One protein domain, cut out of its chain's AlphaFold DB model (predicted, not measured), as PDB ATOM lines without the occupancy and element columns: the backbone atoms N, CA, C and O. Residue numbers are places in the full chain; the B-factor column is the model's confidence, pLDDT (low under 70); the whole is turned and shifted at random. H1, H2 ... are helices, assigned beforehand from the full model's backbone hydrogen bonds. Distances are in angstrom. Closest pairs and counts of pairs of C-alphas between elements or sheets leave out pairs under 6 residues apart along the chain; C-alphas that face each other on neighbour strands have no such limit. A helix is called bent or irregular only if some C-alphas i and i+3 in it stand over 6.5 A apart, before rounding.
ATOM      1  N   LEU A   9      35.120   5.400  18.526       88.94
ATOM      2  CA  LEU A   9      34.081   4.875  19.416       88.94
ATOM      3  C   LEU A   9      33.585   3.489  18.984       88.94
ATOM      4  O   LEU A   9      33.377   2.623  19.832       88.94
ATOM      5  N   ILE A  10      33.453   3.243  17.673       89.94
ATOM      6  CA  ILE A  10      33.096   1.913  17.152       89.94
ATOM      7  C   ILE A  10      34.155   0.880  17.546       89.94
ATOM      8  O   ILE A  10      33.802  -0.237  17.915       89.94
ATOM      9  N   HIS A  11      35.443   1.217  17.468       90.12
ATOM     10  CA  HIS A  11      36.502   0.267  17.823       90.12
ATOM     11  C   HIS A  11      36.564   0.002  19.325       90.12
ATOM     12  O   HIS A  11      36.633  -1.161  19.710       90.12
ATOM     13  N   LEU A  12      36.450   1.040  20.160       90.06
ATOM     14  CA  LEU A  12      36.379   0.882  21.618       90.06
ATOM     15  C   LEU A  12      35.187   0.002  22.019       90.06
ATOM     16  O   LEU A  12      35.355  -0.981  22.737       90.06
ATOM     17  N   SER A  13      34.004   0.278  21.460       91.00
ATOM     18  CA  SER A  13      32.799  -0.518  21.709       91.00
ATOM     19  C   SER A  13      32.950  -1.975  21.254       91.00
ATOM     20  O   SER A  13      32.574  -2.886  21.989       91.00
ATOM     21  N   ARG A  14      33.551  -2.226  20.082       93.19
ATOM     22  CA  ARG A  14      33.807  -3.591  19.577       93.19
ATOM     23  C   ARG A  14      34.791  -4.383  20.431       93.19
ATOM     24  O   ARG A  14      34.738  -5.608  20.410       93.19
ATOM     25  N   LEU A  15      35.679  -3.698  21.143       93.50
ATOM     26  CA  LEU A  15      36.598  -4.300  22.108       93.50
ATOM     27  C   LEU A  15      35.969  -4.446  23.504       93.50
ATOM     28  O   LEU A  15      36.643  -4.906  24.420       93.50
ATOM     29  N   GLY A  16      34.700  -4.060  23.681       92.69
ATOM     30  CA  GLY A  16      34.024  -4.088  24.978       92.69
ATOM     31  C   GLY A  16      34.549  -3.041  25.963       92.69
ATOM     32  O   GLY A  16      34.318  -3.171  27.162       92.69
ATOM     33  N   MET A  17      35.261  -2.018  25.483       91.31
ATOM     34  CA  MET A  17      35.783  -0.950  26.328       91.31
ATOM     35  C   MET A  17      34.718   0.114  26.590       91.31
ATOM     36  O   MET A  17      34.065   0.608  25.667       91.31
ATOM     37  N   SER A  18      34.593   0.509  27.853       90.69
ATOM     38  CA  SER A  18      33.835   1.692  28.252       90.69
ATOM     39  C   SER A  18      34.574   2.967  27.841       90.69
ATOM     40  O   SER A  18      35.804   3.014  27.844       90.69
ATOM     41  N   TYR A  19      33.818   4.003  27.489       90.38
ATOM     42  CA  TYR A  19      34.348   5.310  27.119       90.38
ATOM     43  C   TYR A  19      33.422   6.416  27.616       90.38
ATOM     44  O   TYR A  19      32.217   6.211  27.765       90.38
ATOM     45  N   GLU A  20      33.989   7.599  27.816       89.56
ATOM     46  CA  GLU A  20      33.253   8.818  28.130       89.56
ATOM     47  C   GLU A  20      33.754   9.953  27.233       89.56
ATOM     48  O   GLU A  20      34.939  10.019  26.900       89.56
ATOM     49  N   CYS A  21      32.839  10.822  26.804       88.69
ATOM     50  CA  CYS A  21      33.142  11.928  25.904       88.69
ATOM     51  C   CYS A  21      33.112  13.250  26.668       88.69
ATOM     52  O   CYS A  21      32.092  13.609  27.254       88.69
ATOM     53  N   PHE A  22      34.202  14.008  26.574       88.06
ATOM     54  CA  PHE A  22      34.339  15.333  27.172       88.06
ATOM     55  C   PHE A  22      34.516  16.391  26.088       88.06
ATOM     56  O   PHE A  22      35.081  16.114  25.028       88.06
ATOM     57  N   ALA A  23      34.095  17.622  26.370       86.81
ATOM     58  CA  ALA A  23      34.584  18.778  25.625       86.81
ATOM     59  C   ALA A  23      34.656  20.031  26.511       86.81
ATOM     60  O   ALA A  23      34.052  20.073  27.588       86.81
ATOM     61  N   PRO A  24      35.395  21.062  26.067       83.81
ATOM     62  CA  PRO A  24      35.412  22.352  26.741       83.81
ATOM     63  C   PRO A  24      34.012  22.977  26.791       83.81
ATOM     64  O   PRO A  24      33.313  23.025  25.778       83.81
ATOM     65  N   ASP A  25      33.615  23.487  27.959       83.69
ATOM     66  CA  ASP A  25      32.339  24.193  28.153       83.69
ATOM     67  C   ASP A  25      32.466  25.639  27.662       83.69
ATOM     68  O   ASP A  25      32.584  26.584  28.446       83.69
ATOM     69  N   LYS A  26      32.530  25.801  26.338       79.75
ATOM     70  CA  LYS A  26      32.620  27.099  25.669       79.75
ATOM     71  C   LYS A  26      31.876  27.092  24.342       79.75
ATOM     72  O   LYS A  26      31.650  26.046  23.737       79.75
ATOM     73  N   LEU A  27      31.526  28.286  23.879       82.94
ATOM     74  CA  LEU A  27      30.919  28.459  22.568       82.94
ATOM     75  C   LEU A  27      31.908  28.078  21.463       82.94
ATOM     76  O   LEU A  27      33.111  28.319  21.570       82.94
ATOM     77  N   GLN A  28      31.379  27.485  20.393       82.81
ATOM     78  CA  GLN A  28      32.153  27.243  19.182       82.81
ATOM     79  C   GLN A  28      32.586  28.576  18.573       82.81
ATOM     80  O   GLN A  28      31.806  29.525  18.530       82.81
ATOM     81  N   THR A  29      33.812  28.618  18.058       83.31
ATOM     82  CA  THR A  29      34.363  29.805  17.397       83.31
ATOM     83  C   THR A  29      33.556  30.176  16.150       83.31
ATOM     84  O   THR A  29      33.359  31.353  15.867       83.31
ATOM     85  N   GLU A  30      33.080  29.176  15.401       84.69
ATOM     86  CA  GLU A  30      32.266  29.348  14.196       84.69
ATOM     87  C   GLU A  30      31.305  28.167  14.044       84.69
ATOM     88  O   GLU A  30      31.683  27.022  14.303       84.69
ATOM     89  N   VAL A  31      30.094  28.436  13.556       86.62
ATOM     90  CA  VAL A  31      29.166  27.406  13.080       86.62
ATOM     91  C   VAL A  31      29.112  27.492  11.565       86.62
ATOM     92  O   VAL A  31      28.940  28.575  11.019       86.62
ATOM     93  N   ILE A  32      29.293  26.355  10.895       87.12
ATOM     94  CA  ILE A  32      29.348  26.268   9.435       87.12
ATOM     95  C   ILE A  32      28.192  25.406   8.936       87.12
ATOM     96  O   ILE A  32      27.992  24.284   9.421       87.12
ATOM     97  N   ASP A  33      27.454  25.916   7.955       87.38
ATOM     98  CA  ASP A  33      26.566  25.102   7.134       87.38
ATOM     99  C   ASP A  33      27.431  24.160   6.288       87.38
ATOM    100  O   ASP A  33      28.252  24.595   5.488       87.38
ATOM    101  N   HIS A  34      27.291  22.849   6.478       87.19
ATOM    102  CA  HIS A  34      28.137  21.876   5.782       87.19
ATOM    103  C   HIS A  34      27.707  21.625   4.324       87.19
ATOM    104  O   HIS A  34      28.417  20.916   3.611       87.19
ATOM    105  N   ILE A  35      26.568  22.171   3.885       91.19
ATOM    106  CA  ILE A  35      26.095  22.125   2.497       91.19
ATOM    107  C   ILE A  35      26.648  23.321   1.723       91.19
ATOM    108  O   ILE A  35      27.213  23.133   0.648       91.19
ATOM    109  N   THR A  36      26.497  24.539   2.257       92.44
ATOM    110  CA  THR A  36      26.922  25.761   1.549       92.44
ATOM    111  C   THR A  36      28.349  26.192   1.883       92.44
ATOM    112  O   THR A  36      29.008  26.835   1.070       92.44
ATOM    113  N   GLY A  37      28.855  25.807   3.057       86.94
ATOM    114  CA  GLY A  37      30.133  26.267   3.602       86.94
ATOM    115  C   GLY A  37      30.051  27.614   4.327       86.94
ATOM    116  O   GLY A  37      31.074  28.098   4.816       86.94
ATOM    117  N   ASP A  38      28.862  28.212   4.420       88.75
ATOM    118  CA  ASP A  38      28.679  29.541   5.002       88.75
ATOM    119  C   ASP A  38      28.660  29.522   6.530       88.75
ATOM    120  O   ASP A  38      28.317  28.528   7.175       88.75
ATOM    121  N   LYS A  39      29.003  30.669   7.123       86.50
ATOM    122  CA  LYS A  39      28.913  30.864   8.571       86.50
ATOM    123  C   LYS A  39      27.463  31.097   8.986       86.50
ATOM    124  O   LYS A  39      26.792  31.978   8.454       86.50
ATOM    125  N   LEU A  40      27.025  30.362   9.998       85.56
ATOM    126  CA  LEU A  40      25.733  30.526  10.652       85.56
ATOM    127  C   LEU A  40      25.912  31.242  11.994       85.56
ATOM    128  O   LEU A  40      26.891  31.020  12.708       85.56
ATOM    129  N   ASN A  41      24.942  32.081  12.355       80.88
ATOM    130  CA  ASN A  41      24.903  32.760  13.649       80.88
ATOM    131  C   ASN A  41      24.079  31.941  14.656       80.88
ATOM    132  O   ASN A  41      22.983  32.330  15.052       80.88
ATOM    133  N   GLU A  42      24.589  30.760  15.006       75.56
ATOM    134  CA  GLU A  42      23.956  29.818  15.933       75.56
ATOM    135  C   GLU A  42      24.948  29.364  17.011       75.56
ATOM    136  O   GLU A  42      26.161  29.408  16.822       75.56
ATOM    137  N   THR A  43      24.442  28.861  18.137       68.81
ATOM    138  CA  THR A  43      25.255  28.242  19.196       68.81
ATOM    139  C   THR A  43      24.930  26.758  19.313       68.81
ATOM    140  O   THR A  43      23.761  26.396  19.442       68.81
ATOM    141  N   ARG A  44      25.947  25.885  19.312       65.62
ATOM    142  CA  ARG A  44      25.765  24.424  19.383       65.62
ATOM    143  C   ARG A  44      26.353  23.813  20.656       65.62
ATOM    144  O   ARG A  44      27.544  23.951  20.903       65.62
ATOM    145  N   GLY A  45      25.513  23.034  21.347       61.78
ATOM    146  CA  GLY A  45      25.885  21.909  22.216       61.78
ATOM    147  C   GLY A  45      26.335  22.226  23.648       61.78
ATOM    148  O   GLY A  45      27.110  23.141  23.890       61.78
ATOM    149  N   LYS A  46      25.882  21.385  24.589       52.62
ATOM    150  CA  LYS A  46      26.496  21.142  25.903       52.62
ATOM    151  C   LYS A  46      26.904  19.671  25.943       52.62
ATOM    152  O   LYS A  46      26.096  18.814  25.594       52.62
ATOM    153  N   ILE A  47      28.124  19.381  26.363       65.62
ATOM    154  CA  ILE A  47      28.623  18.024  26.620       65.62
ATOM    155  C   ILE A  47      29.295  18.011  27.995       65.62
ATOM    156  O   ILE A  47      29.531  19.080  28.565       65.62
ATOM    157  N   SER A  48      29.539  16.819  28.549       62.41
ATOM    158  CA  SER A  48      30.185  16.630  29.848       62.41
ATOM    159  C   SER A  48      31.431  17.498  29.984       62.41
ATOM    160  O   SER A  48      32.286  17.563  29.092       62.41
ATOM    161  N   ARG A  49      31.504  18.196  31.115       69.94
ATOM    162  CA  ARG A  49      32.524  19.203  31.376       69.94
ATOM    163  C   ARG A  49      33.842  18.512  31.691       69.94
ATOM    164  O   ARG A  49      33.897  17.664  32.574       69.94
ATOM    165  N   LEU A  50      34.933  18.989  31.092       68.62
ATOM    166  CA  LEU A  50      36.311  18.618  31.469       68.62
ATOM    167  C   LEU A  50      36.636  18.850  32.965       68.62
ATOM    168  O   LEU A  50      37.685  18.435  33.450       68.62
ATOM    169  N   LYS A  51      35.765  19.550  33.701       68.88
ATOM    170  CA  LYS A  51      35.916  19.844  35.132       68.88
ATOM    171  C   LYS A  51      35.535  18.676  36.043       68.88
ATOM    172  O   LYS A  51      36.066  18.609  37.144       68.88
ATOM    173  N   ASP A  52      34.679  17.765  35.583       73.44
ATOM    174  CA  ASP A  52      34.198  16.631  36.390       73.44
ATOM    175  C   ASP A  52      35.071  15.372  36.210       73.44
ATOM    176  O   ASP A  52      34.835  14.331  36.820       73.44
ATOM    177  N   PHE A  53      36.109  15.482  35.382       81.12
ATOM    178  CA  PHE A  53      37.062  14.427  35.082       81.12
ATOM    179  C   PHE A  53      37.956  14.077  36.277       81.12
ATOM    180  O   PHE A  53      38.510  14.953  36.943       81.12
ATOM    181  N   LYS A  54      38.178  12.775  36.475       87.56
ATOM    182  CA  LYS A  54      39.185  12.242  37.395       87.56
ATOM    183  C   LYS A  54      40.093  11.282  36.648       87.56
ATOM    184  O   LYS A  54      39.655  10.226  36.207       87.56
ATOM    185  N   ILE A  55      41.384  11.602  36.586       91.19
ATOM    186  CA  ILE A  55      42.372  10.785  35.871       91.19
ATOM    187  C   ILE A  55      42.379   9.315  36.310       91.19
ATOM    188  O   ILE A  55      42.677   8.451  35.493       91.19
ATOM    189  N   GLY A  56      42.047   9.011  37.570       91.62
ATOM    190  CA  GLY A  56      42.006   7.648  38.114       91.62
ATOM    191  C   GLY A  56      41.022   6.709  37.409       91.62
ATOM    192  O   GLY A  56      41.299   5.515  37.334       91.62
ATOM    193  N   ASP A  57      39.953   7.248  36.825       91.31
ATOM    194  CA  ASP A  57      38.853   6.462  36.255       91.31
ATOM    195  C   ASP A  57      39.109   6.042  34.792       91.31
ATOM    196  O   ASP A  57      38.364   5.247  34.222       91.31
ATOM    197  N   PHE A  58      40.187   6.541  34.173       92.75
ATOM    198  CA  PHE A  58      40.480   6.351  32.749       92.75
ATOM    199  C   PHE A  58      41.854   5.731  32.521       92.75
ATOM    200  O   PHE A  58      42.802   6.017  33.246       92.75
ATOM    201  N   CYS A  59      42.003   4.911  31.481       93.38
ATOM    202  CA  CYS A  59      43.284   4.282  31.137       93.38
ATOM    203  C   CYS A  59      43.997   4.927  29.941       93.38
ATOM    204  O   CYS A  59      45.205   4.759  29.817       93.38
ATOM    205  N   ALA A  60      43.284   5.663  29.085       93.50
ATOM    206  CA  ALA A  60      43.826   6.286  27.880       93.50
ATOM    207  C   ALA A  60      42.980   7.492  27.447       93.50
ATOM    208  O   ALA A  60      41.818   7.619  27.843       93.50
ATOM    209  N   LEU A  61      43.571   8.340  26.608       93.88
ATOM    210  CA  LEU A  61      42.937   9.491  25.973       93.88
ATOM    211  C   LEU A  61      42.970   9.332  24.449       93.88
ATOM    212  O   LEU A  61      43.997   8.969  23.880       93.88
ATOM    213  N   THR A  62      41.866   9.655  23.777       93.06
ATOM    214  CA  THR A  62      41.856   9.886  22.328       93.06
ATOM    215  C   THR A  62      41.188  11.211  21.987       93.06
ATOM    216  O   THR A  62      40.092  11.496  22.474       93.06
ATOM    217  N   ILE A  63      41.819  11.988  21.107       92.62
ATOM    218  CA  ILE A  63      41.314  13.262  20.597       92.62
ATOM    219  C   ILE A  63      40.955  13.082  19.114       92.62
ATOM    220  O   ILE A  63      41.832  13.117  18.250       92.62
ATOM    221  N   PRO A  64      39.668  12.877  18.777       90.75
ATOM    222  CA  PRO A  64      39.269  12.763  17.382       90.75
ATOM    223  C   PRO A  64      39.572  14.060  16.618       90.75
ATOM    224  O   PRO A  64      39.479  15.165  17.153       90.75
ATOM    225  N   GLY A  65      39.925  13.907  15.340       87.75
ATOM    226  CA  GLY A  65      40.248  15.026  14.461       87.75
ATOM    227  C   GLY A  65      39.026  15.819  13.981       87.75
ATOM    228  O   GLY A  65      37.941  15.788  14.556       87.75
ATOM    229  N   GLY A  66      39.212  16.526  12.868       87.06
ATOM    230  CA  GLY A  66      38.237  17.468  12.317       87.06
ATOM    231  C   GLY A  66      38.618  18.918  12.619       87.06
ATOM    232  O   GLY A  66      39.417  19.205  13.510       87.06
ATOM    233  N   PHE A  67      38.061  19.865  11.862       86.69
ATOM    234  CA  PHE A  67      38.528  21.256  11.912       86.69
ATOM    235  C   PHE A  67      38.205  21.967  13.236       86.69
ATOM    236  O   PHE A  67      38.873  22.927  13.614       86.69
ATOM    237  N   GLY A  68      37.243  21.436  13.997       85.31
ATOM    238  CA  GLY A  68      36.969  21.872  15.364       85.31
ATOM    239  C   GLY A  68      38.163  21.705  16.311       85.31
ATOM    240  O   GLY A  68      38.326  22.533  17.202       85.31
ATOM    241  N   ALA A  69      39.046  20.722  16.100       88.44
ATOM    242  CA  ALA A  69      40.262  20.579  16.906       88.44
ATOM    243  C   ALA A  69      41.216  21.775  16.719       88.44
ATOM    244  O   ALA A  69      41.764  22.312  17.680       88.44
ATOM    245  N   ALA A  70      41.336  22.260  15.482       90.06
ATOM    246  CA  ALA A  70      42.182  23.401  15.139       90.06
ATOM    247  C   ALA A  70      41.579  24.765  15.526       90.06
ATOM    248  O   ALA A  70      42.306  25.754  15.554       90.06
ATOM    249  N   LYS A  71      40.263  24.840  15.763       88.56
ATOM    250  CA  LYS A  71      39.543  26.105  16.012       88.56
ATOM    251  C   LYS A  71      38.982  26.265  17.422       88.56
ATOM    252  O   LYS A  71      38.759  27.393  17.854       88.56
ATOM    253  N   ASN A  72      38.679  25.154  18.091       88.75
ATOM    254  CA  ASN A  72      38.020  25.137  19.395       88.75
ATOM    255  C   ASN A  72      38.905  24.491  20.466       88.75
ATOM    256  O   ASN A  72      38.862  24.928  21.606       88.75
ATOM    257  N   LEU A  73      39.719  23.480  20.144       90.81
ATOM    258  CA  LEU A  73      40.676  22.908  21.114       90.81
ATOM    259  C   LEU A  73      42.024  23.648  21.109       90.81
ATOM    260  O   LEU A  73      42.816  23.527  22.035       90.81
ATOM    261  N   SER A  74      42.263  24.430  20.063       92.50
ATOM    262  CA  SER A  74      43.404  25.320  19.870       92.50
ATOM    263  C   SER A  74      42.976  26.471  18.956       92.50
ATOM    264  O   SER A  74      41.849  26.479  18.453       92.50
ATOM    265  N   ASN A  75      43.876  27.419  18.705       92.44
ATOM    266  CA  ASN A  75      43.707  28.450  17.673       92.44
ATOM    267  C   ASN A  75      44.540  28.165  16.398       92.44
ATOM    268  O   ASN A  75      44.773  29.071  15.591       92.44
ATOM    269  N   PHE A  76      44.985  26.917  16.198       93.19
ATOM    270  CA  PHE A  76      45.843  26.512  15.078       93.19
ATOM    271  C   PHE A  76      45.289  26.896  13.704       93.19
ATOM    272  O   PHE A  76      46.052  27.309  12.835       93.19
ATOM    273  N   GLY A  77      43.968  26.833  13.519       88.69
ATOM    274  CA  GLY A  77      43.309  27.164  12.254       88.69
ATOM    275  C   GLY A  77      43.568  28.591  11.758       88.69
ATOM    276  O   GLY A  77      43.427  28.832  10.564       88.69
ATOM    277  N   ASN A  78      43.977  29.502  12.650       88.75
ATOM    278  CA  ASN A  78      44.315  30.887  12.317       88.75
ATOM    279  C   ASN A  78      45.789  31.221  12.609       88.75
ATOM    280  O   ASN A  78      46.406  31.981  11.868       88.75
ATOM    281  N   ALA A  79      46.349  30.685  13.700       90.25
ATOM    282  CA  ALA A  79      47.673  31.054  14.207       90.25
ATOM    283  C   ALA A  79      48.821  30.166  13.689       90.25
ATOM    284  O   ALA A  79      49.990  30.518  13.865       90.25
ATOM    285  N   PHE A  80      48.511  29.034  13.043       90.75
ATOM    286  CA  PHE A  80      49.487  28.089  12.487       90.75
ATOM    287  C   PHE A  80      50.603  27.741  13.487       90.75
ATOM    288  O   PHE A  80      50.331  27.203  14.552       90.75
ATOM    289  N   SER A  81      51.866  28.052  13.179       92.94
ATOM    290  CA  SER A  81      53.019  27.722  14.027       92.94
ATOM    291  C   SER A  81      53.058  28.468  15.362       92.94
ATOM    292  O   SER A  81      53.776  28.045  16.263       92.94
ATOM    293  N   LYS A  82      52.300  29.560  15.504       93.69
ATOM    294  CA  LYS A  82      52.174  30.327  16.754       93.69
ATOM    295  C   LYS A  82      50.923  29.938  17.539       93.69
ATOM    296  O   LYS A  82      50.401  30.750  18.298       93.69
ATOM    297  N   CYS A  83      50.384  28.748  17.289       94.19
ATOM    298  CA  CYS A  83      49.155  28.338  17.932       94.19
ATOM    299  C   CYS A  83      49.324  28.098  19.430       94.19
ATOM    300  O   CYS A  83      50.363  27.647  19.904       94.19
ATOM    301  N   GLU A  84      48.230  28.302  20.139       94.38
ATOM    302  CA  GLU A  84      48.050  27.975  21.537       94.38
ATOM    303  C   GLU A  84      46.921  26.951  21.657       94.38
ATOM    304  O   GLU A  84      45.921  26.989  20.924       94.38
ATOM    305  N   VAL A  85      47.107  26.009  22.577       94.38
ATOM    306  CA  VAL A  85      46.091  25.028  22.963       94.38
ATOM    307  C   VAL A  85      45.211  25.659  24.036       94.38
ATOM    308  O   VAL A  85      45.692  26.415  24.879       94.38
ATOM    309  N   ASP A  86      43.918  25.352  24.009       91.88
ATOM    310  CA  ASP A  86      42.996  25.763  25.062       91.88
ATOM    311  C   ASP A  86      43.475  25.280  26.443       91.88
ATOM    312  O   ASP A  86      43.931  24.147  26.582       91.88
ATOM    313  N   GLY A  87      43.365  26.126  27.470       91.19
ATOM    314  CA  GLY A  87      43.911  25.828  28.797       91.19
ATOM    315  C   GLY A  87      43.308  24.586  29.461       91.19
ATOM    316  O   GLY A  87      44.047  23.804  30.065       91.19
ATOM    317  N   ASP A  88      41.998  24.356  29.313       89.00
ATOM    318  CA  ASP A  88      41.344  23.166  29.871       89.00
ATOM    319  C   ASP A  88      41.782  21.905  29.118       89.00
ATOM    320  O   ASP A  88      42.041  20.872  29.738       89.00
ATOM    321  N   VAL A  89      41.925  21.999  27.793       91.62
ATOM    322  CA  VAL A  89      42.436  20.905  26.952       91.62
ATOM    323  C   VAL A  89      43.894  20.591  27.288       91.62
ATOM    324  O   VAL A  89      44.249  19.424  27.450       91.62
ATOM    325  N   ALA A  90      44.738  21.613  27.432       94.00
ATOM    326  CA  ALA A  90      46.143  21.455  27.785       94.00
ATOM    327  C   ALA A  90      46.293  20.792  29.160       94.00
ATOM    328  O   ALA A  90      47.025  19.811  29.280       94.00
ATOM    329  N   ARG A  91      45.551  21.260  30.175       91.88
ATOM    330  CA  ARG A  91      45.517  20.625  31.502       91.88
ATOM    331  C   ARG A  91      45.134  19.152  31.396       91.88
ATOM    332  O   ARG A  91      45.839  18.301  31.926       91.88
ATOM    333  N   PHE A  92      44.060  18.856  30.668       90.50
ATOM    334  CA  PHE A  92      43.568  17.496  30.482       90.50
ATOM    335  C   PHE A  92      44.624  16.577  29.852       90.50
ATOM    336  O   PHE A  92      44.929  15.525  30.407       90.50
ATOM    337  N   ILE A  93      45.257  16.995  28.751       94.62
ATOM    338  CA  ILE A  93      46.339  16.239  28.093       94.62
ATOM    339  C   ILE A  93      47.521  16.025  29.048       94.62
ATOM    340  O   ILE A  93      48.060  14.919  29.140       94.62
ATOM    341  N   MET A  94      47.915  17.070  29.782       95.75
ATOM    342  CA  MET A  94      49.043  17.008  30.709       95.75
ATOM    343  C   MET A  94      48.784  16.072  31.895       95.75
ATOM    344  O   MET A  94      49.721  15.417  32.346       95.75
ATOM    345  N   GLU A  95      47.541  15.943  32.368       94.94
ATOM    346  CA  GLU A  95      47.173  14.970  33.409       94.94
ATOM    347  C   GLU A  95      47.356  13.515  32.929       94.94
ATOM    348  O   GLU A  95      47.908  12.692  33.663       94.94
ATOM    349  N   PHE A  96      46.984  13.192  31.681       96.31
ATOM    350  CA  PHE A  96      47.253  11.867  31.092       96.31
ATOM    351  C   PHE A  96      48.748  11.605  30.910       96.31
ATOM    352  O   PHE A  96      49.224  10.516  31.242       96.31
ATOM    353  N   HIS A  97      49.491  12.606  30.437       97.38
ATOM    354  CA  HIS A  97      50.937  12.500  30.268       97.38
ATOM    355  C   HIS A  97      51.647  12.283  31.613       97.38
ATOM    356  O   HIS A  97      52.460  11.369  31.740       97.38
ATOM    357  N   ALA A  98      51.300  13.062  32.643       97.25
ATOM    358  CA  ALA A  98      51.859  12.920  33.989       97.25
ATOM    359  C   ALA A  98      51.558  11.542  34.604       97.25
ATOM    360  O   ALA A  98      52.393  10.982  35.310       97.25
ATOM    361  N   ALA A  99      50.395  10.966  34.291       96.88
ATOM    362  CA  ALA A  99      50.020   9.616  34.703       96.88
ATOM    363  C   ALA A  99      50.630   8.499  33.828       96.88
ATOM    364  O   ALA A  99      50.318   7.330  34.051       96.88
ATOM    365  N   SER A 100      51.474   8.833  32.841       97.00
ATOM    366  CA  SER A 100      52.053   7.887  31.871       97.00
ATOM    367  C   SER A 100      51.000   7.049  31.132       97.00
ATOM    368  O   SER A 100      51.213   5.872  30.833       97.00
TER     369      SER A 100
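This is residues 9 to 100 of the 104 residues of an uncharacterized protein of Protopolystoma xenopodis (UniProt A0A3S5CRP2). This domain has little regular structure: a long looping stretch, residues 15 to 66, leads from H1, which sticks out with residues 10 to 16, to H2, H3 and H4. The 92 printed residues hold four named helices, H1 to H4 in chain order, and no named strand; the class is all helix, with 30 residues in named elements. The whole is only just loose, close to compact, with a radius of gyration of the C-alphas of 15.1 A and spans of 40 by 32 by 22 A.

Start at H1, residues 9 to 14, which touches no helix. Further on, H2, residues 67 to 71, and H3, residues 76 to 82, touch only at the corner; their closest C-alphas, Ala 70 and Phe 76, are 4.8 A apart. H4, residues 87 to 98, touches no helix. Every O i to N i+4 pair is within hydrogen-bond range in H1, H2 and H4; H3 has 1 of 3, and 2 of 4 O i to N i+3 pairs.

Find C-alpha 9 at (34.081, 4.875, 19.416), where H1 begins its 8.5 A. H2 spans 6.4 A and H3 7.6 A; H3 is irregular, with C-alphas 78 and 81 9.4 A apart. H4 runs 16.0 A to C-alpha 98 at (51.859, 12.920, 33.989).

The printed part has no cut. The link from H1 to H2 is long. Residues 43 to 51 have pLDDT under 70.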